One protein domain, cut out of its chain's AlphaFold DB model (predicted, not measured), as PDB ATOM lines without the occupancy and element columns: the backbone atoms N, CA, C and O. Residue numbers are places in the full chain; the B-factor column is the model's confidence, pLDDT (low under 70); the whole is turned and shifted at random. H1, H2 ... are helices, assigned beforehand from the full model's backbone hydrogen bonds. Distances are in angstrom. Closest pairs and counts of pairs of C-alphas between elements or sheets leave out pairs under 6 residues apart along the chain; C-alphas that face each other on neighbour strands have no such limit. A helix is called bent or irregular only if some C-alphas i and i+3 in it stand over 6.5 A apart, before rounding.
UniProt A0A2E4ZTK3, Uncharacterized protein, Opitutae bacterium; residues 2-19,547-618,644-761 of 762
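Overview. This is residues 2 to 19, 547 to 618 and 644 to 761 of the 762 residues of an uncharacterized protein of Opitutae bacterium (UniProt A0A2E4ZTK3). Long helices H1, H2, H3 and H5 are stacked one on the next, H2 crossing H3 steeply, and H8 and H9a pack on H5 in a three-helix bundle. Short H6 packs on H5 and H9b, and bent H9 runs nearly straight. The printed part has 208 residues with nine named helices, H1 to H9 in order, and no named strand: all helix. It is only just loose, close to compact, with a radius of gyration of the C-alphas of 20.5 A, and spans 74 by 43 by 28 A.

Along the chain. H1, residues 2 to 19, begins at C-alpha 2 (257.133, 331.157, 240.998); it is neither bent nor irregular, but only just: C-alphas 2 and 5 are 6.2 A apart. H2 is residues 547 to 572, 37.9 A; H3 586 to 608, 32.6 A; H4 610 to 613; H5 647 to 676, 43.3 A; H6 681 to 690; H7 692 to 695; H8 697 to 716, 27.3 A. H9, residues 721 to 759, was assigned as one helix by its hydrogen bonds but is bent, with C-alphas 743 and 746 6.5 A apart; its arms are H9a, 721 to 743, and H9b, 746 to 759, ending at C-alpha 759 (256.136, 288.246, 237.289).

Arrangement. H1 touches H2 (closest C-alphas Ala 15 and Ser 561, 4.2 A). H2 touches H3, a steep tilt of 56 degrees; H3 touches the hub H5, Ser 595 and Ile 662 closest, C-alphas 5.8 A apart. H5, H8 and H9a are an up-and-down bundle, each running against the one before. Four-residue H4 and H7 are passed over. Every O i to N i+4 pair is within hydrogen-bond range in H3, H5, H6, H8 and H9b.

Size, cuts and confidence. Across the cuts, C-alphas 19 and 547 are 19.1 A apart and 618 and 644 14.3 A. The link H2 to H3 is long. Of the printed residues, 45 have pLDDT under 70.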
ATOM      1  N   ARG A   2     257.286 329.857 241.707       41.03
ATOM      2  CA  ARG A   2     257.133 331.157 240.998       41.03
ATOM      3  C   ARG A   2     257.509 331.189 239.498       41.03
ATOM      4  O   ARG A   2     256.977 332.017 238.776       41.03
ATOM      5  N   GLY A   3     258.363 330.284 239.004       53.25
ATOM      6  CA  GLY A   3     258.846 330.323 237.609       53.25
ATOM      7  C   GLY A   3     257.883 329.809 236.523       53.25
ATOM      8  O   GLY A   3     258.058 330.165 235.363       53.25
ATOM      9  N   SER A   4     256.867 328.994 236.856       64.31
ATOM     10  CA  SER A   4     255.916 328.486 235.841       64.31
ATOM     11  C   SER A   4     254.903 329.554 235.439       64.31
ATOM     12  O   SER A   4     254.694 329.769 234.253       64.31
ATOM     13  N   TYR A   5     254.360 330.289 236.414       72.69
ATOM     14  CA  TYR A   5     253.333 331.300 236.161       72.69
ATOM     15  C   TYR A   5     253.832 332.459 235.291       72.69
ATOM     16  O   TYR A   5     253.095 332.917 234.430       72.69
ATOM     17  N   ILE A   6     255.091 332.891 235.443       78.75
ATOM     18  CA  ILE A   6     255.670 333.964 234.611       78.75
ATOM     19  C   ILE A   6     255.767 333.528 233.143       78.75
ATOM     20  O   ILE A   6     255.397 334.285 232.250       78.75
ATOM     21  N   ARG A   7     256.218 332.291 232.887       82.81
ATOM     22  CA  ARG A   7     256.246 331.720 231.533       82.81
ATOM     23  C   ARG A   7     254.838 331.642 230.951       82.81
ATOM     24  O   ARG A   7     254.638 332.024 229.807       82.81
ATOM     25  N   ASP A   8     253.883 331.143 231.728       81.06
ATOM     26  CA  ASP A   8     252.520 330.914 231.249       81.06
ATOM     27  C   ASP A   8     251.796 332.254 230.977       81.06
ATOM     28  O   ASP A   8     251.106 332.372 229.969       81.06
ATOM     29  N   ILE A   9     252.060 333.304 231.769       84.00
ATOM     30  CA  ILE A   9     251.610 334.683 231.494       84.00
ATOM     31  C   ILE A   9     252.248 335.231 230.209       84.00
ATOM     32  O   ILE A   9     251.545 335.784 229.366       84.00
ATOM     33  N   LEU A  10     253.559 335.053 230.015       87.06
ATOM     34  CA  LEU A  10     254.257 335.534 228.816       87.06
ATOM     35  C   LEU A  10     253.759 334.835 227.539       87.06
ATOM     36  O   LEU A  10     253.632 335.475 226.498       87.06
ATOM     37  N   LEU A  11     253.408 333.549 227.631       87.44
ATOM     38  CA  LEU A  11     252.768 332.804 226.544       87.44
ATOM     39  C   LEU A  11     251.375 333.352 226.211       87.44
ATOM     40  O   LEU A  11     251.046 333.462 225.036       87.44
ATOM     41  N   VAL A  12     250.578 333.730 227.216       87.25
ATOM     42  CA  VAL A  12     249.257 334.349 226.999       87.25
ATOM     43  C   VAL A  12     249.390 335.726 226.348       87.25
ATOM     44  O   VAL A  12     248.657 336.023 225.409       87.25
ATOM     45  N   VAL A  13     250.351 336.548 226.780       89.25
ATOM     46  CA  VAL A  13     250.619 337.853 226.149       89.25
ATOM     47  C   VAL A  13     251.054 337.674 224.692       89.25
ATOM     48  O   VAL A  13     250.516 338.332 223.804       89.25
ATOM     49  N   GLY A  14     251.969 336.738 224.420       89.56
ATOM     50  CA  GLY A  14     252.370 336.401 223.052       89.56
ATOM     51  C   GLY A  14     251.207 335.875 222.203       89.56
ATOM     52  O   GLY A  14     251.091 336.229 221.032       89.56
ATOM     53  N   ALA A  15     250.308 335.083 222.795       89.81
ATOM     54  CA  ALA A  15     249.109 334.593 222.124       89.81
ATOM     55  C   ALA A  15     248.144 335.725 221.752       89.81
ATOM     56  O   ALA A  15     247.614 335.721 220.642       89.81
ATOM     57  N   LEU A  16     247.938 336.695 222.648       88.69
ATOM     58  CA  LEU A  16     247.104 337.873 222.396       88.69
ATOM     59  C   LEU A  16     247.681 338.744 221.277       88.69
ATOM     60  O   LEU A  16     246.935 339.165 220.400       88.69
ATOM     61  N   LEU A  17     248.999 338.960 221.256       88.94
ATOM     62  CA  LEU A  17     249.659 339.696 220.172       88.94
ATOM     63  C   LEU A  17     249.512 338.976 218.824       88.94
ATOM     64  O   LEU A  17     249.147 339.601 217.833       88.94
ATOM     65  N   ALA A  18     249.738 337.660 218.785       88.75
ATOM     66  CA  ALA A  18     249.553 336.868 217.569       88.75
ATOM     67  C   ALA A  18     248.085 336.852 217.101       88.75
ATOM     68  O   ALA A  18     247.821 336.927 215.902       88.75
ATOM     69  N   LEU A  19     247.132 336.809 218.040       89.25
ATOM     70  CA  LEU A  19     245.704 336.908 217.739       89.25
ATOM     71  C   LEU A  19     245.373 338.268 217.123       89.25
ATOM     72  O   LEU A  19     244.711 338.317 216.093       89.25
ATOM     73  N   ARG A 547     247.303 339.047 197.933       81.69
ATOM     74  CA  ARG A 547     246.179 338.440 198.673       81.69
ATOM     75  C   ARG A 547     246.476 337.042 199.244       81.69
ATOM     76  O   ARG A 547     246.119 336.754 200.383       81.69
ATOM     77  N   LYS A 548     247.180 336.174 198.501       85.38
ATOM     78  CA  LYS A 548     247.573 334.820 198.968       85.38
ATOM     79  C   LYS A 548     248.525 334.862 200.169       85.38
ATOM     80  O   LYS A 548     248.373 334.079 201.104       85.38
ATOM     81  N   SER A 549     249.478 335.786 200.153       85.31
ATOM     82  CA  SER A 549     250.440 335.994 201.234       85.31
ATOM     83  C   SER A 549     249.744 336.509 202.492       85.31
ATOM     84  O   SER A 549     250.031 336.033 203.587       85.31
ATOM     85  N   ALA A 550     248.770 337.412 202.337       85.88
ATOM     86  CA  ALA A 550     247.982 337.925 203.456       85.88
ATOM     87  C   ALA A 550     247.163 336.820 204.135       85.88
ATOM     88  O   ALA A 550     247.151 336.728 205.362       85.88
ATOM     89  N   PHE A 551     246.558 335.915 203.356       85.94
ATOM     90  CA  PHE A 551     245.900 334.732 203.917       85.94
ATOM     91  C   PHE A 551     246.860 333.822 204.675       85.94
ATOM     92  O   PHE A 551     246.517 333.341 205.755       85.94
ATOM     93  N   PHE A 552     248.055 333.587 204.129       88.19
ATOM     94  CA  PHE A 552     249.061 332.762 204.790       88.19
ATOM     95  C   PHE A 552     249.487 333.371 206.131       88.19
ATOM     96  O   PHE A 552     249.494 332.674 207.144       88.19
ATOM     97  N   ILE A 553     249.748 334.681 206.168       88.81
ATOM     98  CA  ILE A 553     250.100 335.406 207.397       88.81
ATOM     99  C   ILE A 553     248.959 335.337 208.415       88.81
ATOM    100  O   ILE A 553     249.204 334.972 209.566       88.81
ATOM    101  N   LYS A 554     247.714 335.604 207.996       90.12
ATOM    102  CA  LYS A 554     246.522 335.503 208.854       90.12
ATOM    103  C   LYS A 554     246.377 334.104 209.451       90.12
ATOM    104  O   LYS A 554     246.236 333.964 210.665       90.12
ATOM    105  N   GLY A 555     246.473 333.065 208.621       88.50
ATOM    106  CA  GLY A 555     246.387 331.671 209.056       88.50
ATOM    107  C   GLY A 555     247.509 331.280 210.021       88.50
ATOM    108  O   GLY A 555     247.247 330.686 211.065       88.50
ATOM    109  N   CYS A 556     248.755 331.659 209.727       90.75
ATOM    110  CA  CYS A 556     249.889 331.398 210.610       90.75
ATOM    111  C   CYS A 556     249.765 332.133 211.948       90.75
ATOM    112  O   CYS A 556     250.010 331.526 212.988       90.75
ATOM    113  N   ALA A 557     249.360 333.405 211.948       91.00
ATOM    114  CA  ALA A 557     249.196 334.201 213.163       91.00
ATOM    115  C   ALA A 557     248.103 333.623 214.077       91.00
ATOM    116  O   ALA A 557     248.339 333.419 215.272       91.00
ATOM    117  N   LEU A 558     246.947 333.257 213.505       91.50
ATOM    118  CA  LEU A 558     245.874 332.580 214.234       91.50
ATOM    119  C   LEU A 558     246.341 331.221 214.776       91.50
ATOM    120  O   LEU A 558     246.195 330.957 215.970       91.50
ATOM    121  N   ALA A 559     246.975 330.382 213.952       91.06
ATOM    122  CA  ALA A 559     247.483 329.082 214.389       91.06
ATOM    123  C   ALA A 559     248.508 329.212 215.529       91.06
ATOM    124  O   ALA A 559     248.400 328.504 216.531       91.06
ATOM    125  N   ILE A 560     249.468 330.139 215.422       92.94
ATOM    126  CA  ILE A 560     250.464 330.411 216.469       92.94
ATOM    127  C   ILE A 560     249.778 330.869 217.758       92.94
ATOM    128  O   ILE A 560     250.130 330.376 218.831       92.94
ATOM    129  N   SER A 561     248.775 331.746 217.671       92.69
ATOM    130  CA  SER A 561     248.012 332.185 218.841       92.69
ATOM    131  C   SER A 561     247.391 331.000 219.585       92.69
ATOM    132  O   SER A 561     247.668 330.799 220.770       92.69
ATOM    133  N   PHE A 562     246.648 330.135 218.890       90.56
ATOM    134  CA  PHE A 562     246.025 328.965 219.517       90.56
ATOM    135  C   PHE A 562     247.051 327.929 220.015       90.56
ATOM    136  O   PHE A 562     246.839 327.305 221.062       90.56
ATOM    137  N   VAL A 563     248.203 327.769 219.351       90.62
ATOM    138  CA  VAL A 563     249.323 326.950 219.862       90.62
ATOM    139  C   VAL A 563     249.830 327.496 221.203       90.62
ATOM    140  O   VAL A 563     250.043 326.726 222.143       90.62
ATOM    141  N   LEU A 564     250.000 328.813 221.330       89.31
ATOM    142  CA  LEU A 564     250.469 329.447 222.564       89.31
ATOM    143  C   LEU A 564     249.423 329.362 223.685       89.31
ATOM    144  O   LEU A 564     249.778 329.030 224.819       89.31
ATOM    145  N   VAL A 565     248.135 329.554 223.372       87.88
ATOM    146  CA  VAL A 565     247.032 329.366 224.334       87.88
ATOM    147  C   VAL A 565     247.004 327.930 224.851       87.88
ATOM    148  O   VAL A 565     246.950 327.712 226.059       87.88
ATOM    149  N   THR A 566     247.090 326.933 223.968       85.25
ATOM    150  CA  THR A 566     247.074 325.517 224.377       85.25
ATOM    151  C   THR A 566     248.305 325.138 225.205       85.25
ATOM    152  O   THR A 566     248.201 324.328 226.130       85.25
ATOM    153  N   MET A 567     249.465 325.755 224.944       84.12
ATOM    154  CA  MET A 567     250.652 325.629 225.795       84.12
ATOM    155  C   MET A 567     250.437 326.222 227.191       84.12
ATOM    156  O   MET A 567     250.795 325.569 228.174       84.12
ATOM    157  N   ALA A 568     249.841 327.412 227.285       83.19
ATOM    158  CA  ALA A 568     249.579 328.086 228.555       83.19
ATOM    159  C   ALA A 568     248.494 327.373 229.380       83.19
ATOM    160  O   ALA A 568     248.668 327.156 230.579       83.19
ATOM    161  N   PHE A 569     247.406 326.932 228.742       79.81
ATOM    162  CA  PHE A 569     246.257 326.300 229.402       79.81
ATOM    163  C   PHE A 569     246.634 325.018 230.160       79.81
ATOM    164  O   PHE A 569     246.121 324.734 231.241       79.81
ATOM    165  N   VAL A 570     247.612 324.271 229.643       74.06
ATOM    166  CA  VAL A 570     248.152 323.064 230.293       74.06
ATOM    167  C   VAL A 570     248.896 323.387 231.595       74.06
ATOM    168  O   VAL A 570     248.998 322.518 232.457       74.06
ATOM    169  N   GLY A 571     249.404 324.613 231.752       67.50
ATOM    170  CA  GLY A 571     250.004 325.101 232.997       67.50
ATOM    171  C   GLY A 571     248.978 325.477 234.071       67.50
ATOM    172  O   GLY A 571     249.289 325.380 235.257       67.50
ATOM    173  N   PHE A 572     247.756 325.853 233.672       65.56
ATOM    174  CA  PHE A 572     246.681 326.273 234.580       65.56
ATOM    175  C   PHE A 572     245.805 325.118 235.089       65.56
ATOM    176  O   PHE A 572     245.243 325.217 236.179       65.56
ATOM    177  N   LEU A 573     245.696 324.018 234.338       63.00
ATOM    178  CA  LEU A 573     244.930 322.842 234.758       63.00
ATOM    179  C   LEU A 573     245.548 322.190 236.015       63.00
ATOM    180  O   LEU A 573     246.749 321.898 236.022       63.00
ATOM    181  N   PRO A 574     244.752 321.893 237.063       58.22
ATOM    182  CA  PRO A 574     245.255 321.244 238.266       58.22
ATOM    183  C   PRO A 574     245.761 319.837 237.930       58.22
ATOM    184  O   PRO A 574     244.997 318.907 237.679       58.22
ATOM    185  N   SER A 575     247.082 319.660 237.924       56.84
ATOM    186  CA  SER A 575     247.680 318.332 237.817       56.84
ATOM    187  C   SER A 575     247.504 317.603 239.151       56.84
ATOM    188  O   SER A 575     248.057 318.049 240.162       56.84
ATOM    189  N   ALA A 576     246.783 316.478 239.161       53.84
ATOM    190  CA  ALA A 576     246.720 315.586 240.321       53.84
ATOM    191  C   ALA A 576     248.144 315.284 240.832       53.84
ATOM    192  O   ALA A 576     249.047 315.045 240.028       53.84
ATOM    193  N   GLN A 577     248.364 315.303 242.152       49.69
ATOM    194  CA  GLN A 577     249.698 315.192 242.769       49.69
ATOM    195  C   GLN A 577     250.514 313.972 242.299       49.69
ATOM    196  O   GLN A 577     251.733 314.079 242.210       49.69
ATOM    197  N   TYR A 578     249.862 312.873 241.900       53.56
ATOM    198  CA  TYR A 578     250.500 311.667 241.349       53.56
ATOM    199  C   TYR A 578     251.047 311.826 239.907       53.56
ATOM    200  O   TYR A 578     251.848 311.018 239.445       53.56
ATOM    201  N   ARG A 579     250.653 312.874 239.168       52.38
ATOM    202  CA  ARG A 579     251.047 313.117 237.761       52.38
ATOM    203  C   ARG A 579     252.255 314.046 237.584       52.38
ATOM    204  O   ARG A 579     252.628 314.323 236.446       52.38
ATOM    205  N   LYS A 580     252.861 314.560 238.660       50.06
ATOM    206  CA  LYS A 580     253.884 315.624 238.560       50.06
ATOM    207  C   LYS A 580     255.167 315.196 237.826       50.06
ATOM    208  O   LYS A 580     255.744 316.034 237.131       50.06
ATOM    209  N   ASP A 581     255.522 313.909 237.870       50.03
ATOM    210  CA  ASP A 581     256.793 313.403 237.323       50.03
ATOM    211  C   ASP A 581     256.671 312.639 235.991       50.03
ATOM    212  O   ASP A 581     257.672 312.405 235.311       50.03
ATOM    213  N   VAL A 582     255.455 312.306 235.539       57.50
ATOM    214  CA  VAL A 582     255.248 311.485 234.333       57.50
ATOM    215  C   VAL A 582     254.750 312.347 233.176       57.50
ATOM    216  O   VAL A 582     253.553 312.555 232.993       57.50
ATOM    217  N   ARG A 583     255.680 312.869 232.367       61.06
ATOM    218  CA  ARG A 583     255.350 313.655 231.165       61.06
ATOM    219  C   ARG A 583     255.430 312.816 229.888       61.06
ATOM    220  O   ARG A 583     256.441 312.154 229.614       61.06
ATOM    221  N   SER A 584     254.401 312.931 229.046       62.84
ATOM    222  CA  SER A 584     254.429 312.468 227.651       62.84
ATOM    223  C   SER A 584     255.624 313.061 226.875       62.84
ATOM    224  O   SER A 584     256.232 314.065 227.277       62.84
ATOM    225  N   THR A 585     256.033 312.397 225.789       74.81
ATOM    226  CA  THR A 585     257.187 312.809 224.973       74.81
ATOM    227  C   THR A 585     257.035 314.254 224.477       74.81
ATOM    228  O   THR A 585     255.932 314.769 224.290       74.81
ATOM    229  N   ARG A 586     258.164 314.961 224.312       76.94
ATOM    230  CA  ARG A 586     258.161 316.357 223.832       76.94
ATOM    231  C   ARG A 586     257.495 316.481 222.455       76.94
ATOM    232  O   ARG A 586     256.747 317.426 222.246       76.94
ATOM    233  N   VAL A 587     257.707 315.490 221.587       79.25
ATOM    234  CA  VAL A 587     257.134 315.428 220.233       79.25
ATOM    235  C   VAL A 587     255.607 315.341 220.270       79.25
ATOM    236  O   VAL A 587     254.955 316.177 219.664       79.25
ATOM    237  N   LEU A 588     255.017 314.429 221.053       80.94
ATOM    238  CA  LEU A 588     253.552 314.314 221.146       80.94
ATOM    239  C   LEU A 588     252.887 315.578 221.699       80.94
ATOM    240  O   LEU A 588     251.819 315.967 221.237       80.94
ATOM    241  N   ARG A 589     253.523 316.242 222.674       80.94
ATOM    242  CA  ARG A 589     253.020 317.519 223.202       80.94
ATOM    243  C   ARG A 589     253.044 318.622 222.145       80.94
ATOM    244  O   ARG A 589     252.104 319.410 222.096       80.94
ATOM    245  N   LEU A 590     254.080 318.660 221.307       84.19
ATOM    246  CA  LEU A 590     254.150 319.578 220.175       84.19
ATOM    247  C   LEU A 590     253.068 319.252 219.138       84.19
ATOM    248  O   LEU A 590     252.327 320.150 218.758       84.19
ATOM    249  N   CYS A 591     252.910 317.979 218.757       85.75
ATOM    250  CA  CYS A 591     251.864 317.534 217.833       85.75
ATOM    251  C   CYS A 591     250.460 317.901 218.326       85.75
ATOM    252  O   CYS A 591     249.668 318.400 217.537       85.75
ATOM    253  N   ARG A 592     250.170 317.727 219.624       86.38
ATOM    254  CA  ARG A 592     248.891 318.134 220.228       86.38
ATOM    255  C   ARG A 592     248.666 319.635 220.096       86.38
ATOM    256  O   ARG A 592     247.588 320.061 219.712       86.38
ATOM    257  N   ASN A 593     249.661 320.446 220.451       87.69
ATOM    258  CA  ASN A 593     249.494 321.898 220.405       87.69
ATOM    259  C   ASN A 593     249.329 322.383 218.958       87.69
ATOM    260  O   ASN A 593     248.507 323.256 218.716       87.69
ATOM    261  N   LEU A 594     250.052 321.786 218.002       88.44
ATOM    262  CA  LEU A 594     249.906 322.073 216.574       88.44
ATOM    263  C   LEU A 594     248.527 321.664 216.038       88.44
ATOM    264  O   LEU A 594     247.911 322.454 215.331       88.44
ATOM    265  N   SER A 595     248.013 320.481 216.391       87.69
ATOM    266  CA  SER A 595     246.695 320.029 215.927       87.69
ATOM    267  C   SER A 595     245.554 320.836 216.552       87.69
ATOM    268  O   SER A 595     244.670 321.295 215.830       87.69
ATOM    269  N   CYS A 596     245.603 321.101 217.862       87.19
ATOM    270  CA  CYS A 596     244.655 322.000 218.527       87.19
ATOM    271  C   CYS A 596     244.754 323.435 217.988       87.19
ATOM    272  O   CYS A 596     243.734 324.099 217.842       87.19
ATOM    273  N   GLY A 597     245.965 323.901 217.670       89.50
ATOM    274  CA  GLY A 597     246.210 325.209 217.069       89.50
ATOM    275  C   GLY A 597     245.609 325.347 215.674       89.50
ATOM    276  O   GLY A 597     244.897 326.310 215.400       89.50
ATOM    277  N   ALA A 598     245.836 324.353 214.812       89.19
ATOM    278  CA  ALA A 598     245.262 324.295 213.471       89.19
ATOM    279  C   ALA A 598     243.726 324.250 213.510       89.19
ATOM    280  O   ALA A 598     243.070 324.990 212.780       89.19
ATOM    281  N   PHE A 599     243.149 323.441 214.404       89.12
ATOM    282  CA  PHE A 599     241.698 323.375 214.587       89.12
ATOM    283  C   PHE A 599     241.119 324.693 215.121       89.12
ATOM    284  O   PHE A 599     240.140 325.193 214.574       89.12
ATOM    285  N   GLY A 600     241.749 325.301 216.133       89.25
ATOM    286  CA  GLY A 600     241.340 326.608 216.658       89.25
ATOM    287  C   GLY A 600     241.387 327.706 215.594       89.25
ATOM    288  O   GLY A 600     240.443 328.482 215.471       89.25
ATOM    289  N   SER A 601     242.430 327.715 214.757       90.31
ATOM    290  CA  SER A 601     242.537 328.636 213.621       90.31
ATOM    291  C   SER A 601     241.423 328.428 212.594       90.31
ATOM    292  O   SER A 601     240.879 329.410 212.098       90.31
ATOM    293  N   LEU A 602     241.076 327.179 212.270       88.62
ATOM    294  CA  LEU A 602     239.983 326.876 211.342       88.62
ATOM    295  C   LEU A 602     238.640 327.383 211.886       88.62
ATOM    296  O   LEU A 602     237.899 328.049 211.167       88.62
ATOM    297  N   VAL A 603     238.353 327.117 213.163       87.81
ATOM    298  CA  VAL A 603     237.133 327.594 213.832       87.81
ATOM    299  C   VAL A 603     237.088 329.122 213.873       87.81
ATOM    300  O   VAL A 603     236.041 329.703 213.610       87.81
ATOM    301  N   ALA A 604     238.215 329.786 214.143       88.19
ATOM    302  CA  ALA A 604     238.290 331.245 214.135       88.19
ATOM    303  C   ALA A 604     238.013 331.837 212.744       88.19
ATOM    304  O   ALA A 604     237.272 332.808 212.640       88.19
ATOM    305  N   ILE A 605     238.551 331.242 211.673       87.25
ATOM    306  CA  ILE A 605     238.271 331.678 210.294       87.25
ATOM    307  C   ILE A 605     236.786 331.501 209.959       87.25
ATOM    308  O   ILE A 605     236.177 332.416 209.413       87.25
ATOM    309  N   LEU A 606     236.181 330.371 210.336       83.81
ATOM    310  CA  LEU A 606     234.748 330.134 210.131       83.81
ATOM    311  C   LEU A 606     233.861 331.102 210.919       83.81
ATOM    312  O   LEU A 606     232.821 331.520 210.423       83.81
ATOM    313  N   ALA A 607     234.273 331.465 212.135       84.06
ATOM    314  CA  ALA A 607     233.570 332.452 212.945       84.06
ATOM    315  C   ALA A 607     233.687 333.870 212.361       84.06
ATOM    316  O   ALA A 607     232.757 334.662 212.493       84.06
ATOM    317  N   LEU A 608     234.814 334.189 211.714       83.56
ATOM    318  CA  LEU A 608     235.028 335.469 211.035       83.56
ATOM    319  C   LEU A 608     234.258 335.564 209.713       83.56
ATOM    320  O   LEU A 608     233.787 336.648 209.384       83.56
ATOM    321  N   GLU A 609     234.126 334.459 208.974       80.25
ATOM    322  CA  GLU A 609     233.434 334.385 207.680       80.25
ATOM    323  C   GLU A 609     232.401 333.244 207.651       80.25
ATOM    324  O   GLU A 609     232.636 332.198 207.034       80.25
ATOM    325  N   PRO A 610     231.211 333.436 208.250       75.12
ATOM    326  CA  PRO A 610     230.146 332.435 208.190       75.12
ATOM    327  C   PRO A 610     229.649 332.190 206.755       75.12
ATOM    328  O   PRO A 610     229.150 331.110 206.440       75.12
ATOM    329  N   SER A 611     229.847 333.156 205.850       70.81
ATOM    330  CA  SER A 611     229.533 333.036 204.422       70.81
ATOM    331  C   SER A 611     230.335 331.941 203.712       70.81
ATOM    332  O   SER A 611     229.925 331.499 202.641       70.81
ATOM    333  N   LEU A 612     231.438 331.443 204.287       71.12
ATOM    334  CA  LEU A 612     232.169 330.280 203.769       71.12
ATOM    335  C   LEU A 612     231.331 328.999 203.757       71.12
ATOM    336  O   LEU A 612     231.586 328.127 202.930       71.12
ATOM    337  N   LEU A 613     230.349 328.892 204.654       67.81
ATOM    338  CA  LEU A 613     229.457 327.737 204.771       67.81
ATOM    339  C   LEU A 613     228.213 327.848 203.882       67.81
ATOM    340  O   LEU A 613     227.528 326.852 203.665       67.81
ATOM    341  N   GLN A 614     227.928 329.036 203.348       64.62
ATOM    342  CA  GLN A 614     226.828 329.242 202.409       64.62
ATOM    343  C   GLN A 614     227.239 328.716 201.027       64.62
ATOM    344  O   GLN A 614     228.398 328.818 200.634       64.62
ATOM    345  N   THR A 615     226.340 328.108 200.262       56.88
ATOM    346  CA  THR A 615     226.651 327.743 198.871       56.88
ATOM    347  C   THR A 615     226.360 328.938 197.958       56.88
ATOM    348  O   THR A 615     225.378 329.638 198.201       56.88
ATOM    349  N   PRO A 616     227.194 329.211 196.932       51.38
ATOM    350  CA  PRO A 616     226.872 330.244 195.955       51.38
ATOM    351  C   PRO A 616     225.523 329.907 195.314       51.38
ATOM    352  O   PRO A 616     225.321 328.779 194.851       51.38
ATOM    353  N   SER A 617     224.591 330.855 195.316       47.94
ATOM    354  CA  SER A 617     223.309 330.679 194.650       47.94
ATOM    355  C   SER A 617     223.541 330.601 193.138       47.94
ATOM    356  O   SER A 617     224.102 331.495 192.510       47.94
ATOM    357  N   THR A 618     223.116 329.499 192.522       41.38
ATOM    358  CA  THR A 618     222.885 329.455 191.077       41.38
ATOM    359  C   THR A 618     221.715 330.390 190.797       41.38
ATOM    360  O   THR A 618     220.582 330.089 191.176       41.38
ATOM    361  N   ASN A 644     233.147 319.568 190.992       41.62
ATOM    362  CA  ASN A 644     233.851 320.261 192.066       41.62
ATOM    363  C   ASN A 644     233.298 319.728 193.389       41.62
ATOM    364  O   ASN A 644     232.138 319.970 193.719       41.62
ATOM    365  N   LEU A 645     234.136 319.067 194.199       52.31
ATOM    366  CA  LEU A 645     233.885 319.038 195.642       52.31
ATOM    367  C   LEU A 645     233.659 320.491 196.067       52.31
ATOM    368  O   LEU A 645     234.573 321.313 195.954       52.31
ATOM    369  N   THR A 646     232.448 320.834 196.504       66.75
ATOM    370  CA  THR A 646     232.178 322.204 196.925       66.75
ATOM    371  C   THR A 646     233.110 322.541 198.089       66.75
ATOM    372  O   THR A 646     233.359 321.718 198.974       66.75
ATOM    373  N   LEU A 647     233.667 323.759 198.078       69.00
ATOM    374  CA  LEU A 647     234.564 324.276 199.123       69.00
ATOM    375  C   LEU A 647     234.030 323.959 200.536       69.00
ATOM    376  O   LEU A 647     234.797 323.612 201.431       69.00
ATOM    377  N   VAL A 648     232.703 324.030 200.696       71.38
ATOM    378  CA  VAL A 648     231.964 323.719 201.923       71.38
ATOM    379  C   VAL A 648     232.201 322.275 202.378       71.38
ATOM    380  O   VAL A 648     232.616 322.058 203.515       71.38
ATOM    381  N   THR A 649     232.009 321.284 201.501       74.44
ATOM    382  CA  THR A 649     232.221 319.861 201.819       74.44
ATOM    383  C   THR A 649     233.671 319.585 202.205       74.44
ATOM    384  O   THR A 649     233.919 318.896 203.195       74.44
ATOM    385  N   GLY A 650     234.633 320.165 201.479       75.94
ATOM    386  CA  GLY A 650     236.056 320.041 201.806       75.94
ATOM    387  C   GLY A 650     236.407 320.633 203.174       75.94
ATOM    388  O   GLY A 650     237.146 320.020 203.946       75.94
ATOM    389  N   LEU A 651     235.840 321.794 203.510       77.69
ATOM    390  CA  LEU A 651     236.104 322.491 204.768       77.69
ATOM    391  C   LEU A 651     235.495 321.755 205.971       77.69
ATOM    392  O   LEU A 651     236.181 321.557 206.976       77.69
ATOM    393  N   VAL A 652     234.249 321.286 205.857       78.38
ATOM    394  CA  VAL A 652     233.579 320.491 206.902       78.38
ATOM    395  C   VAL A 652     234.299 319.155 207.117       78.38
ATOM    396  O   VAL A 652     234.620 318.805 208.255       78.38
ATOM    397  N   ALA A 653     234.630 318.433 206.040       80.62
ATOM    398  CA  ALA A 653     235.371 317.175 206.129       80.62
ATOM    399  C   ALA A 653     236.777 317.374 206.726       80.62
ATOM    400  O   ALA A 653     237.196 316.605 207.592       80.62
ATOM    401  N   GLY A 654     237.487 318.434 206.319       84.75
ATOM    402  CA  GLY A 654     238.790 318.805 206.874       84.75
ATOM    403  C   GLY A 654     238.728 319.156 208.365       84.75
ATOM    404  O   GLY A 654     239.604 318.748 209.131       84.75
ATOM    405  N   GLY A 655     237.669 319.840 208.809       84.75
ATOM    406  CA  GLY A 655     237.427 320.126 210.225       84.75
ATOM    407  C   GLY A 655     237.242 318.858 211.062       84.75
ATOM    408  O   GLY A 655     237.882 318.710 212.107       84.75
ATOM    409  N   PHE A 656     236.438 317.906 210.580       86.44
ATOM    410  CA  PHE A 656     236.273 316.610 211.246       86.44
ATOM    411  C   PHE A 656     237.564 315.787 211.259       86.44
ATOM    412  O   PHE A 656     237.892 315.186 212.282       86.44
ATOM    413  N   LEU A 657     238.340 315.804 210.172       88.69
ATOM    414  CA  LEU A 657     239.650 315.152 210.120       88.69
ATOM    415  C   LEU A 657     240.597 315.703 211.201       88.69
ATOM    416  O   LEU A 657     241.217 314.929 211.930       88.69
ATOM    417  N   LEU A 658     240.686 317.031 211.345       89.00
ATOM    418  CA  LEU A 658     241.515 317.668 212.376       89.00
ATOM    419  C   LEU A 658     241.069 317.282 213.790       89.00
ATOM    420  O   LEU A 658     241.914 316.996 214.642       89.00
ATOM    421  N   LEU A 659     239.758 317.217 214.032       88.56
ATOM    422  CA  LEU A 659     239.207 316.777 215.312       88.56
ATOM    423  C   LEU A 659     239.607 315.327 215.634       88.56
ATOM    424  O   LEU A 659     240.043 315.045 216.752       88.56
ATOM    425  N   GLN A 660     239.550 314.424 214.650       90.31
ATOM    426  CA  GLN A 660     239.983 313.030 214.818       90.31
ATOM    427  C   GLN A 660     241.494 312.919 215.074       90.31
ATOM    428  O   GLN A 660     241.919 312.152 215.940       90.31
ATOM    429  N   ILE A 661     242.316 313.745 214.416       90.12
ATOM    430  CA  ILE A 661     243.761 313.829 214.688       90.12
ATOM    431  C   ILE A 661     244.024 314.286 216.132       90.12
ATOM    432  O   ILE A 661     244.905 313.734 216.796       90.12
ATOM    433  N   ILE A 662     243.268 315.261 216.653       88.38
ATOM    434  CA  ILE A 662     243.393 315.714 218.050       88.38
ATOM    435  C   ILE A 662     243.112 314.560 219.019       88.38
ATOM    436  O   ILE A 662     243.917 314.314 219.922       88.38
ATOM    437  N   ILE A 663     242.008 313.835 218.813       88.31
ATOM    438  CA  ILE A 663     241.624 312.690 219.651       88.31
ATOM    439  C   ILE A 663     242.700 311.602 219.592       88.31
ATOM    440  O   ILE A 663     243.149 311.114 220.631       88.31
ATOM    441  N   TYR A 664     243.181 311.276 218.393       89.12
ATOM    442  CA  TYR A 664     244.229 310.281 218.181       89.12
ATOM    443  C   TYR A 664     245.537 310.642 218.904       89.12
ATOM    444  O   TYR A 664     246.104 309.814 219.625       89.12
ATOM    445  N   VAL A 665     245.996 311.895 218.792       86.81
ATOM    446  CA  VAL A 665     247.196 312.373 219.501       86.81
ATOM    447  C   VAL A 665     246.993 312.341 221.018       86.81
ATOM    448  O   VAL A 665     247.916 311.976 221.749       86.81
ATOM    449  N   PHE A 666     245.798 312.673 221.516       85.31
ATOM    450  CA  PHE A 666     245.491 312.600 222.947       85.31
ATOM    451  C   PHE A 666     245.528 311.158 223.473       85.31
ATOM    452  O   PHE A 666     246.130 310.900 224.518       85.31
ATOM    453  N   CYS A 667     244.983 310.202 222.717       86.06
ATOM    454  CA  CYS A 667     245.056 308.778 223.041       86.06
ATOM    455  C   CYS A 667     246.508 308.280 223.080       86.06
ATOM    456  O   CYS A 667     246.931 307.629 224.035       86.06
ATOM    457  N   LEU A 668     247.315 308.665 222.090       85.62
ATOM    458  CA  LEU A 668     248.752 308.390 222.058       85.62
ATOM    459  C   LEU A 668     249.497 308.988 223.260       85.62
ATOM    460  O   LEU A 668     250.403 308.359 223.819       85.62
ATOM    461  N   MET A 669     249.117 310.196 223.685       82.50
ATOM    462  CA  MET A 669     249.685 310.826 224.877       82.50
ATOM    463  C   MET A 669     249.374 310.015 226.126       82.50
ATOM    464  O   MET A 669     250.288 309.789 226.921       82.50
ATOM    465  N   ARG A 670     248.139 309.527 226.262       82.94
ATOM    466  CA  ARG A 670     247.723 308.680 227.384       82.94
ATOM    467  C   ARG A 670     248.467 307.355 227.413       82.94
ATOM    468  O   ARG A 670     249.022 307.009 228.453       82.94
ATOM    469  N   ILE A 671     248.612 306.686 226.271       83.81
ATOM    470  CA  ILE A 671     249.418 305.459 226.165       83.81
ATOM    471  C   ILE A 671     250.876 305.735 226.577       83.81
ATOM    472  O   ILE A 671     251.460 304.980 227.356       83.81
ATOM    473  N   SER A 672     251.471 306.849 226.126       81.75
ATOM    474  CA  SER A 672     252.835 307.223 226.526       81.75
ATOM    475  C   SER A 672     252.959 307.553 228.016       81.75
ATOM    476  O   SER A 672     254.042 307.349 228.572       81.75
ATOM    477  N   GLU A 673     251.925 308.110 228.645       80.69
ATOM    478  CA  GLU A 673     251.897 308.392 230.084       80.69
ATOM    479  C   GLU A 673     251.837 307.086 230.882       80.69
ATOM    480  O   GLU A 673     252.694 306.874 231.740       80.69
ATOM    481  N   VAL A 674     250.931 306.166 230.531       81.50
ATOM    482  CA  VAL A 674     250.818 304.836 231.166       81.50
ATOM    483  C   VAL A 674     252.116 304.032 231.007       81.50
ATOM    484  O   VAL A 674     252.578 303.395 231.956       81.50
ATOM    485  N   ARG A 675     252.784 304.115 229.846       80.06
ATOM    486  CA  ARG A 675     254.078 303.441 229.614       80.06
ATOM    487  C   ARG A 675     255.170 303.900 230.579       80.06
ATOM    488  O   ARG A 675     255.944 303.073 231.063       80.06
ATOM    489  N   LYS A 676     255.211 305.201 230.873       76.25
ATOM    490  CA  LYS A 676     256.243 305.849 231.700       76.25
ATOM    491  C   LYS A 676     255.956 305.835 233.200       76.25
ATOM    492  O   LYS A 676     256.850 306.177 233.968       76.25
ATOM    493  N   GLN A 677     254.749 305.469 233.628       76.88
ATOM    494  CA  GLN A 677     254.450 305.332 235.052       76.88
ATOM    495  C   GLN A 677     255.315 304.239 235.693       76.88
ATOM    496  O   GLN A 677     255.551 303.178 235.106       76.88
ATOM    497  N   VAL A 678     255.788 304.506 236.908       65.94
ATOM    498  CA  VAL A 678     256.551 303.556 237.719       65.94
ATOM    499  C   VAL A 678     255.552 302.800 238.597       65.94
ATOM    500  O   VAL A 678     254.931 303.393 239.475       65.94
ATOM    501  N   GLY A 679     255.344 301.510 238.330       70.56
ATOM    502  CA  GLY A 679     254.358 300.685 239.033       70.56
ATOM    503  C   GLY A 679     254.352 299.235 238.548       70.56
ATOM    504  O   GLY A 679     254.895 298.944 237.480       70.56
ATOM    505  N   LYS A 680     253.738 298.339 239.340       75.50
ATOM    506  CA  LYS A 680     253.563 296.910 239.012       75.50
ATOM    507  C   LYS A 680     252.815 296.743 237.685       75.50
ATOM    508  O   LYS A 680     251.933 297.545 237.368       75.50
ATOM    509  N   VAL A 681     253.125 295.688 236.932       77.31
ATOM    510  CA  VAL A 681     252.530 295.444 235.605       77.31
ATOM    511  C   VAL A 681     251.002 295.306 235.675       77.31
ATOM    512  O   VAL A 681     250.309 295.750 234.761       77.31
ATOM    513  N   SER A 682     250.460 294.788 236.784       79.25
ATOM    514  CA  SER A 682     249.011 294.726 237.034       79.25
ATOM    515  C   SER A 682     248.344 296.105 237.069       79.25
ATOM    516  O   SER A 682     247.318 296.297 236.428       79.25
ATOM    517  N   LEU A 683     248.967 297.086 237.728       81.31
ATOM    518  CA  LEU A 683     248.448 298.453 237.826       81.31
ATOM    519  C   LEU A 683     248.471 299.167 236.465       81.31
ATOM    520  O   LEU A 683     247.570 299.935 236.152       81.31
ATOM    521  N   LYS A 684     249.462 298.880 235.610       81.38
ATOM    522  CA  LYS A 684     249.498 299.411 234.234       81.38
ATOM    523  C   LYS A 684     248.397 298.835 233.347       81.38
ATOM    524  O   LYS A 684     247.905 299.551 232.482       81.38
ATOM    525  N   LEU A 685     248.036 297.564 233.541       82.50
ATOM    526  CA  LEU A 685     246.921 296.934 232.833       82.50
ATOM    527  C   LEU A 685     245.582 297.535 233.271       82.50
ATOM    528  O   LEU A 685     244.814 297.940 232.410       82.50
ATOM    529  N   GLU A 686     245.350 297.696 234.576       84.38
ATOM    530  CA  GLU A 686     244.124 298.322 235.100       84.38
ATOM    531  C   GLU A 686     243.970 299.781 234.646       84.38
ATOM    532  O   GLU A 686     242.882 300.208 234.267       84.38
ATOM    533  N   LEU A 687     245.066 300.548 234.618       81.69
ATOM    534  CA  LEU A 687     245.049 301.920 234.105       81.69
ATOM    535  C   LEU A 687     244.817 301.987 232.593       81.69
ATOM    536  O   LEU A 687     244.225 302.953 232.123       81.69
ATOM    537  N   LEU A 688     245.276 300.987 231.836       84.44
ATOM    538  CA  LEU A 688     245.002 300.896 230.404       84.44
ATOM    539  C   LEU A 688     243.535 300.523 230.143       84.44
ATOM    540  O   LEU A 688     242.925 301.115 229.258       84.44
ATOM    541  N   ASP A 689     242.973 299.600 230.929       83.44
ATOM    542  CA  ASP A 689     241.566 299.193 230.838       83.44
ATOM    543  C   ASP A 689     240.619 300.348 231.245       83.44
ATOM    544  O   ASP A 689     239.569 300.532 230.637       83.44
ATOM    545  N   ASN A 690     241.012 301.197 232.205       85.44
ATOM    546  CA  ASN A 690     240.239 302.390 232.585       85.44
ATOM    547  C   ASN A 690     240.159 303.455 231.471       85.44
ATOM    548  O   ASN A 690     239.224 304.251 231.436       85.44
ATOM    549  N   GLU A 691     241.136 303.490 230.564       84.75
ATOM    550  CA  GLU A 691     241.185 304.447 229.450       84.75
ATOM    551  C   GLU A 691     240.551 303.877 228.160       84.75
ATOM    552  O   GLU A 691     240.548 304.556 227.135       84.75
ATOM    553  N   ASP A 692     239.971 302.668 228.178       82.88
ATOM    554  CA  ASP A 692     239.420 302.028 226.968       82.88
ATOM    555  C   ASP A 692     238.254 302.833 226.361       82.88
ATOM    556  O   ASP A 692     238.213 303.066 225.153       82.88
ATOM    557  N   ASN A 693     237.395 303.413 227.210       83.31
ATOM    558  CA  ASN A 693     236.335 304.335 226.777       83.31
ATOM    559  C   ASN A 693     236.885 305.608 226.106       83.31
ATOM    560  O   ASN A 693     236.237 306.180 225.229       83.31
ATOM    561  N   LEU A 694     238.076 306.069 226.506       84.31
ATOM    562  CA  LEU A 694     238.736 307.208 225.866       84.31
ATOM    563  C   LEU A 694     239.299 306.816 224.495       84.31
ATOM    564  O   LEU A 694     239.273 307.630 223.572       84.31
ATOM    565  N   PHE A 695     239.774 305.579 224.332       87.12
ATOM    566  CA  PHE A 695     240.239 305.073 223.038       87.12
ATOM    567  C   PHE A 695     239.101 304.906 222.024       87.12
ATOM    568  O   PHE A 695     239.358 304.992 220.824       87.12
ATOM    569  N   ASP A 696     237.857 304.759 222.488       88.56
ATOM    570  CA  ASP A 696     236.649 304.755 221.649       88.56
ATOM    571  C   ASP A 696     236.051 306.154 221.401       88.56
ATOM    572  O   ASP A 696     235.092 306.299 220.638       88.56
ATOM    573  N   LEU A 697     236.650 307.219 221.950       87.06
ATOM    574  CA  LEU A 697     236.156 308.595 221.796       87.06
ATOM    575  C   LEU A 697     236.044 309.034 220.328       87.06
ATOM    576  O   LEU A 697     235.108 309.750 219.974       87.06
ATOM    577  N   GLY A 698     236.960 308.587 219.463       85.50
ATOM    578  CA  GLY A 698     236.923 308.906 218.031       85.50
ATOM    579  C   GLY A 698     235.653 308.399 217.338       85.50
ATOM    580  O   GLY A 698     235.108 309.083 216.467       85.50
ATOM    581  N   LEU A 699     235.125 307.250 217.780       88.06
ATOM    582  CA  LEU A 699     233.881 306.671 217.276       88.06
ATOM    583  C   LEU A 699     232.663 307.470 217.757       88.06
ATOM    584  O   LEU A 699     231.796 307.806 216.949       88.06
ATOM    585  N   TYR A 700     232.622 307.831 219.046       88.94
ATOM    586  CA  TYR A 700     231.532 308.637 219.609       88.94
ATOM    587  C   TYR A 700     231.452 310.027 218.975       88.94
ATOM    588  O   TYR A 700     230.363 310.492 218.645       88.94
ATOM    589  N   VAL A 701     232.599 310.672 218.751       86.44
ATOM    590  CA  VAL A 701     232.663 311.983 218.089       86.44
ATOM    591  C   VAL A 701     232.286 311.881 216.611       86.44
ATOM    592  O   VAL A 701     231.587 312.759 216.112       86.44
ATOM    593  N   GLY A 702     232.676 310.803 215.923       84.56
ATOM    594  CA  GLY A 702     232.255 310.548 214.543       84.56
ATOM    595  C   GLY A 702     230.734 310.403 214.418       84.56
ATOM    596  O   GLY A 702     230.114 311.087 213.605       84.56
ATOM    597  N   LEU A 703     230.117 309.580 215.275       85.38
ATOM    598  CA  LEU A 703     228.662 309.374 215.302       85.38
ATOM    599  C   LEU A 703     227.915 310.656 215.708       85.38
ATOM    600  O   LEU A 703     226.951 311.055 215.052       85.38
ATOM    601  N   GLY A 704     228.395 311.355 216.739       82.69
ATOM    602  CA  GLY A 704     227.854 312.655 217.138       82.69
ATOM    603  C   GLY A 704     227.939 313.697 216.017       82.69
ATOM    604  O   GLY A 704     226.980 314.430 215.790       82.69
ATOM    605  N   GLY A 705     229.040 313.713 215.259       78.12
ATOM    606  CA  GLY A 705     229.241 314.595 214.109       78.12
ATOM    607  C   GLY A 705     228.230 314.361 212.985       78.12
ATOM    608  O   GLY A 705     227.715 315.329 212.423       78.12
ATOM    609  N   THR A 706     227.877 313.102 212.700       79.31
ATOM    610  CA  THR A 706     226.810 312.789 211.732       79.31
ATOM    611  C   THR A 706     225.437 313.257 212.187       79.31
ATOM    612  O   THR A 706     224.712 313.858 211.396       79.31
ATOM    613  N   VAL A 707     225.091 313.044 213.460       81.12
ATOM    614  CA  VAL A 707     223.803 313.489 214.015       81.12
ATOM    615  C   VAL A 707     223.714 315.014 213.995       81.12
ATOM    616  O   VAL A 707     222.718 315.561 213.530       81.12
ATOM    617  N   LEU A 708     224.773 315.708 214.419       73.38
ATOM    618  CA  LEU A 708     224.832 317.170 214.389       73.38
ATOM    619  C   LEU A 708     224.706 317.713 212.960       73.38
ATOM    620  O   LEU A 708     223.980 318.677 212.748       73.38
ATOM    621  N   SER A 709     225.363 317.083 211.982       70.12
ATOM    622  CA  SER A 709     225.299 317.509 210.576       70.12
ATOM    623  C   SER A 709     223.901 317.331 209.975       70.12
ATOM    624  O   SER A 709     223.448 318.198 209.234       70.12
ATOM    625  N   LEU A 710     223.188 316.253 210.326       71.38
ATOM    626  CA  LEU A 710     221.791 316.037 209.925       71.38
ATOM    627  C   LEU A 710     220.845 317.076 210.542       71.38
ATOM    628  O   LEU A 710     219.966 317.589 209.853       71.38
ATOM    629  N   VAL A 711     221.043 317.421 211.818       71.56
ATOM    630  CA  VAL A 711     220.277 318.487 212.487       71.56
ATOM    631  C   VAL A 711     220.560 319.846 211.844       71.56
ATOM    632  O   VAL A 711     219.634 320.616 211.603       71.56
ATOM    633  N   LEU A 712     221.826 320.129 211.523       62.91
ATOM    634  CA  LEU A 712     222.226 321.372 210.869       62.91
ATOM    635  C   LEU A 712     221.580 321.508 209.480       62.91
ATOM    636  O   LEU A 712     221.087 322.578 209.145       62.91
ATOM    637  N   LEU A 713     221.529 320.421 208.704       64.62
ATOM    638  CA  LEU A 713     220.863 320.369 207.398       64.62
ATOM    639  C   LEU A 713     219.371 320.712 207.522       64.62
ATOM    640  O   LEU A 713     218.863 321.528 206.758       64.62
ATOM    641  N   LEU A 714     218.692 320.137 208.519       62.66
ATOM    642  CA  LEU A 714     217.258 320.340 208.743       62.66
ATOM    643  C   LEU A 714     216.909 321.775 209.180       62.66
ATOM    644  O   LEU A 714     215.846 322.270 208.825       62.66
ATOM    645  N   ILE A 715     217.775 322.431 209.962       58.22
ATOM    646  CA  ILE A 715     217.499 323.753 210.559       58.22
ATOM    647  C   ILE A 715     218.022 324.914 209.694       58.22
ATOM    648  O   ILE A 715     217.406 325.975 209.680       58.22
ATOM    649  N   LEU A 716     219.154 324.745 208.996       54.69
ATOM    650  CA  LEU A 716     219.849 325.819 208.261       54.69
ATOM    651  C   LEU A 716     219.680 325.748 206.728       54.69
ATOM    652  O   LEU A 716     220.390 326.457 206.021       54.69
ATOM    653  N   GLU A 717     218.783 324.899 206.209       51.84
ATOM    654  CA  GLU A 717     218.514 324.720 204.763       51.84
ATOM    655  C   GLU A 717     219.776 324.490 203.898       51.84
ATOM    656  O   GLU A 717     219.844 324.837 202.716       51.84
ATOM    657  N   VAL A 718     220.819 323.883 204.472       55.16
ATOM    658  CA  VAL A 718     222.060 323.598 203.741       55.16
ATOM    659  C   VAL A 718     221.815 322.446 202.751       55.16
ATOM    660  O   VAL A 718     221.304 321.396 203.130       55.16
ATOM    661  N   LYS A 719     222.173 322.628 201.470       51.88
ATOM    662  CA  LYS A 719     221.981 321.627 200.394       51.88
ATOM    663  C   LYS A 719     222.706 320.287 200.658       51.88
ATOM    664  O   LYS A 719     223.628 320.201 201.470       51.88
ATOM    665  N   GLN A 720     222.309 319.256 199.897       54.12
ATOM    666  CA  GLN A 720     222.746 317.846 199.974       54.12
ATOM    667  C   GLN A 720     224.274 317.615 200.036       54.12
ATOM    668  O   GLN A 720     224.711 316.596 200.568       54.12
ATOM    669  N   ASP A 721     225.100 318.557 199.578       54.06
ATOM    670  CA  ASP A 721     226.568 318.461 199.589       54.06
ATOM    671  C   ASP A 721     227.177 318.342 201.002       54.06
ATOM    672  O   ASP A 721     228.244 317.742 201.183       54.06
ATOM    673  N   ALA A 722     226.495 318.866 202.030       56.59
ATOM    674  CA  ALA A 722     226.911 318.732 203.430       56.59
ATOM    675  C   ALA A 722     226.798 317.284 203.952       56.59
ATOM    676  O   ALA A 722     227.506 316.899 204.887       56.59
ATOM    677  N   LEU A 723     225.960 316.457 203.315       62.31
ATOM    678  CA  LEU A 723     225.743 315.057 203.684       62.31
ATOM    679  C   LEU A 723     227.023 314.222 203.490       62.31
ATOM    680  O   LEU A 723     227.354 313.380 204.323       62.31
ATOM    681  N   ILE A 724     227.797 314.511 202.436       68.44
ATOM    682  CA  ILE A 724     229.075 313.837 202.140       68.44
ATOM    683  C   ILE A 724     230.101 314.107 203.253       68.44
ATOM    684  O   ILE A 724     230.805 313.194 203.689       68.44
ATOM    685  N   GLY A 725     230.151 315.341 203.768       66.25
ATOM    686  CA  GLY A 725     231.025 315.714 204.887       66.25
ATOM    687  C   GLY A 725     230.674 314.988 206.190       66.25
ATOM    688  O   GLY A 725     231.568 314.612 206.951       66.25
ATOM    689  N   ALA A 726     229.386 314.723 206.423       67.94
ATOM    690  CA  ALA A 726     228.917 313.966 207.580       67.94
ATOM    691  C   ALA A 726     229.386 312.501 207.530       67.94
ATOM    692  O   ALA A 726     229.985 312.018 208.493       67.94
ATOM    693  N   TYR A 727     229.196 311.807 206.400       74.69
ATOM    694  CA  TYR A 727     229.668 310.423 206.230       74.69
ATOM    695  C   TYR A 727     231.195 310.294 206.310       74.69
ATOM    696  O   TYR A 727     231.708 309.290 206.806       74.69
ATOM    697  N   ALA A 728     231.938 311.318 205.883       79.75
ATOM    698  CA  ALA A 728     233.389 311.344 206.049       79.75
ATOM    699  C   ALA A 728     233.809 311.349 207.535       79.75
ATOM    700  O   ALA A 728     234.799 310.711 207.897       79.75
ATOM    701  N   SER A 729     233.042 312.002 208.418       82.50
ATOM    702  CA  SER A 729     233.349 312.095 209.856       82.50
ATOM    703  C   SER A 729     233.329 310.738 210.571       82.50
ATOM    704  O   SER A 729     234.258 310.412 211.320       82.50
ATOM    705  N   THR A 730     232.311 309.909 210.314       86.12
ATOM    706  CA  THR A 730     232.225 308.548 210.874       86.12
ATOM    707  C   THR A 730     233.302 307.639 210.308       86.12
ATOM    708  O   THR A 730     233.929 306.897 211.067       86.12
ATOM    709  N   LEU A 731     233.571 307.736 209.002       85.94
ATOM    710  CA  LEU A 731     234.635 306.978 208.354       85.94
ATOM    711  C   LEU A 731     236.001 307.281 208.989       85.94
ATOM    712  O   LEU A 731     236.722 306.353 209.359       85.94
ATOM    713  N   PHE A 732     236.339 308.561 209.187       88.38
ATOM    714  CA  PHE A 732     237.576 308.940 209.872       88.38
ATOM    715  C   PHE A 732     237.615 308.404 211.308       88.38
ATOM    716  O   PHE A 732     238.626 307.826 211.704       88.38
ATOM    717  N   GLY A 733     236.521 308.512 212.068       87.62
ATOM    718  CA  GLY A 733     236.443 307.967 213.428       87.62
ATOM    719  C   GLY A 733     236.759 306.468 213.495       87.62
ATOM    720  O   GLY A 733     237.601 306.052 214.292       87.62
ATOM    721  N   ILE A 734     236.157 305.665 212.612       89.62
ATOM    722  CA  ILE A 734     236.404 304.215 212.535       89.62
ATOM    723  C   ILE A 734     237.872 303.931 212.199       89.62
ATOM    724  O   ILE A 734     238.513 303.120 212.871       89.62
ATOM    725  N   ILE A 735     238.424 304.612 211.189       90.94
ATOM    726  CA  ILE A 735     239.802 304.399 210.730       90.94
ATOM    727  C   ILE A 735     240.811 304.734 211.836       90.94
ATOM    728  O   ILE A 735     241.684 303.918 212.136       90.94
ATOM    729  N   PHE A 736     240.698 305.902 212.477       89.88
ATOM    730  CA  PHE A 736     241.654 306.331 213.504       89.88
ATOM    731  C   PHE A 736     241.589 305.461 214.767       89.88
ATOM    732  O   PHE A 736     242.642 305.122 215.317       89.88
ATOM    733  N   VAL A 737     240.394 305.037 215.201       91.75
ATOM    734  CA  VAL A 737     240.237 304.102 216.332       91.75
ATOM    735  C   VAL A 737     240.809 302.726 215.983       91.75
ATOM    736  O   VAL A 737     241.536 302.144 216.793       91.75
ATOM    737  N   ALA A 738     240.563 302.221 214.770       90.94
ATOM    738  CA  ALA A 738     241.128 300.953 214.313       90.94
ATOM    739  C   ALA A 738     242.663 300.994 214.293       90.94
ATOM    740  O   ALA A 738     243.308 300.098 214.840       90.94
ATOM    741  N   ILE A 739     243.254 302.060 213.739       91.44
ATOM    742  CA  ILE A 739     244.710 302.260 213.725       91.44
ATOM    743  C   ILE A 739     245.261 302.295 215.156       91.44
ATOM    744  O   ILE A 739     246.220 301.585 215.465       91.44
ATOM    745  N   LEU A 740     244.642 303.074 216.047       90.94
ATOM    746  CA  LEU A 740     245.049 303.187 217.448       90.94
ATOM    747  C   LEU A 740     245.011 301.827 218.163       90.94
ATOM    748  O   LEU A 740     245.999 301.421 218.789       90.94
ATOM    749  N   LYS A 741     243.893 301.098 218.066       88.50
ATOM    750  CA  LYS A 741     243.708 299.824 218.774       88.50
ATOM    751  C   LYS A 741     244.612 298.722 218.219       88.50
ATOM    752  O   LYS A 741     245.247 298.015 219.004       88.50
ATOM    753  N   ILE A 742     244.726 298.598 216.894       89.19
ATOM    754  CA  ILE A 742     245.513 297.540 216.239       89.19
ATOM    755  C   ILE A 742     247.015 297.770 216.416       89.19
ATOM    756  O   ILE A 742     247.720 296.848 216.824       89.19
ATOM    757  N   PHE A 743     247.509 298.978 216.132       88.94
ATOM    758  CA  PHE A 743     248.952 299.225 216.067       88.94
ATOM    759  C   PHE A 743     249.564 299.712 217.377       88.94
ATOM    760  O   PHE A 743     250.788 299.665 217.506       88.94
ATOM    761  N   HIS A 744     248.785 300.232 218.330       86.81
ATOM    762  CA  HIS A 744     249.351 300.830 219.549       86.81
ATOM    763  C   HIS A 744     248.851 300.148 220.820       86.81
ATOM    764  O   HIS A 744     249.670 299.695 221.619       86.81
ATOM    765  N   VAL A 745     247.534 300.011 220.997       87.56
ATOM    766  CA  VAL A 745     246.969 299.422 222.226       87.56
ATOM    767  C   VAL A 745     247.241 297.919 222.300       87.56
ATOM    768  O   VAL A 745     247.773 297.445 223.302       87.56
ATOM    769  N   ARG A 746     246.935 297.156 221.242       86.25
ATOM    770  CA  ARG A 746     247.105 295.693 221.211       86.25
ATOM    771  C   ARG A 746     248.549 295.220 221.445       86.25
ATOM    772  O   ARG A 746     248.725 294.361 222.311       86.25
ATOM    773  N   PRO A 747     249.585 295.734 220.749       87.94
ATOM    774  CA  PRO A 747     250.955 295.290 221.003       87.94
ATOM    775  C   PRO A 747     251.411 295.648 222.418       87.94
ATOM    776  O   PRO A 747     252.002 294.811 223.093       87.94
ATOM    777  N   TYR A 748     251.059 296.837 222.914       85.12
ATOM    778  CA  TYR A 748     251.414 297.247 224.271       85.12
ATOM    779  C   TYR A 748     250.712 296.399 225.346       85.12
ATOM    780  O   TYR A 748     251.340 295.974 226.316       85.12
ATOM    781  N   ARG A 749     249.429 296.069 225.155       86.12
ATOM    782  CA  ARG A 749     248.693 295.151 226.038       86.12
ATOM    783  C   ARG A 749     249.327 293.759 226.046       86.12
ATOM    784  O   ARG A 749     249.496 293.181 227.116       86.12
ATOM    785  N   ASN A 750     249.739 293.248 224.884       85.88
ATOM    786  CA  ASN A 750     250.435 291.962 224.774       85.88
ATOM    787  C   ASN A 750     251.794 291.976 225.498       85.88
ATOM    788  O   ASN A 750     252.094 291.030 226.226       85.88
ATOM    789  N   GLU A 751     252.588 293.048 225.356       85.38
ATOM    790  CA  GLU A 751     253.846 293.233 226.102       85.38
ATOM    791  C   GLU A 751     253.612 293.144 227.621       85.38
ATOM    792  O   GLU A 751     254.325 292.419 228.319       85.38
ATOM    793  N   LEU A 752     252.582 293.829 228.132       83.00
ATOM    794  CA  LEU A 752     252.240 293.824 229.557       83.00
ATOM    795  C   LEU A 752     251.715 292.463 230.039       83.00
ATOM    796  O   LEU A 752     252.070 292.033 231.133       83.00
ATOM    797  N   LEU A 753     250.910 291.750 229.249       83.94
ATOM    798  CA  LEU A 753     250.424 290.412 229.618       83.94
ATOM    799  C   LEU A 753     251.568 289.391 229.702       83.94
ATOM    800  O   LEU A 753     251.635 288.610 230.657       83.94
ATOM    801  N   VAL A 754     252.513 289.440 228.758       84.94
ATOM    802  CA  VAL A 754     253.723 288.605 228.796       84.94
ATOM    803  C   VAL A 754     254.585 288.969 230.006       84.94
ATOM    804  O   VAL A 754     255.023 288.070 230.722       84.94
ATOM    805  N   ALA A 755     254.781 290.258 230.294       81.12
ATOM    806  CA  ALA A 755     255.508 290.700 231.485       81.12
ATOM    807  C   ALA A 755     254.834 290.233 232.791       81.12
ATOM    808  O   ALA A 755     255.509 289.691 233.662       81.12
ATOM    809  N   ARG A 756     253.500 290.322 232.890       81.50
ATOM    810  CA  ARG A 756     252.721 289.860 234.053       81.50
ATOM    811  C   ARG A 756     252.859 288.353 234.277       81.50
ATOM    812  O   ARG A 756     253.011 287.912 235.409       81.50
ATOM    813  N   SER A 757     252.826 287.553 233.210       78.94
ATOM    814  CA  SER A 757     253.010 286.095 233.312       78.94
ATOM    815  C   SER A 757     254.423 285.686 233.744       78.94
ATOM    816  O   SER A 757     254.588 284.626 234.343       78.94
ATOM    817  N   LYS A 758     255.434 286.522 233.468       75.81
ATOM    818  CA  LYS A 758     256.797 286.349 233.990       75.81
ATOM    819  C   LYS A 758     256.885 286.738 235.468       75.81
ATOM    820  O   LYS A 758     257.495 285.995 236.224       75.81
ATOM    821  N   GLU A 759     256.225 287.825 235.879       75.31
ATOM    822  CA  GLU A 759     256.136 288.246 237.289       75.31
ATOM    823  C   GLU A 759     255.370 287.250 238.177       75.31
ATOM    824  O   GLU A 759     255.679 287.155 239.352       75.31
ATOM    825  N   MET A 760     254.393 286.500 237.647       64.94
ATOM    826  CA  MET A 760     253.683 285.452 238.409       64.94
ATOM    827  C   MET A 760     254.462 284.133 238.550       64.94
ATOM    828  O   MET A 760     254.038 283.258 239.300       64.94
ATOM    829  N   LYS A 761     255.531 283.938 237.767       57.56
ATOM    830  CA  LYS A 761     256.365 282.720 237.782       57.56
ATOM    831  C   LYS A 761     257.634 282.870 238.630       57.56
ATOM    832  O   LYS A 761     258.311 281.867 238.849       57.56
TER     833      LYS A 761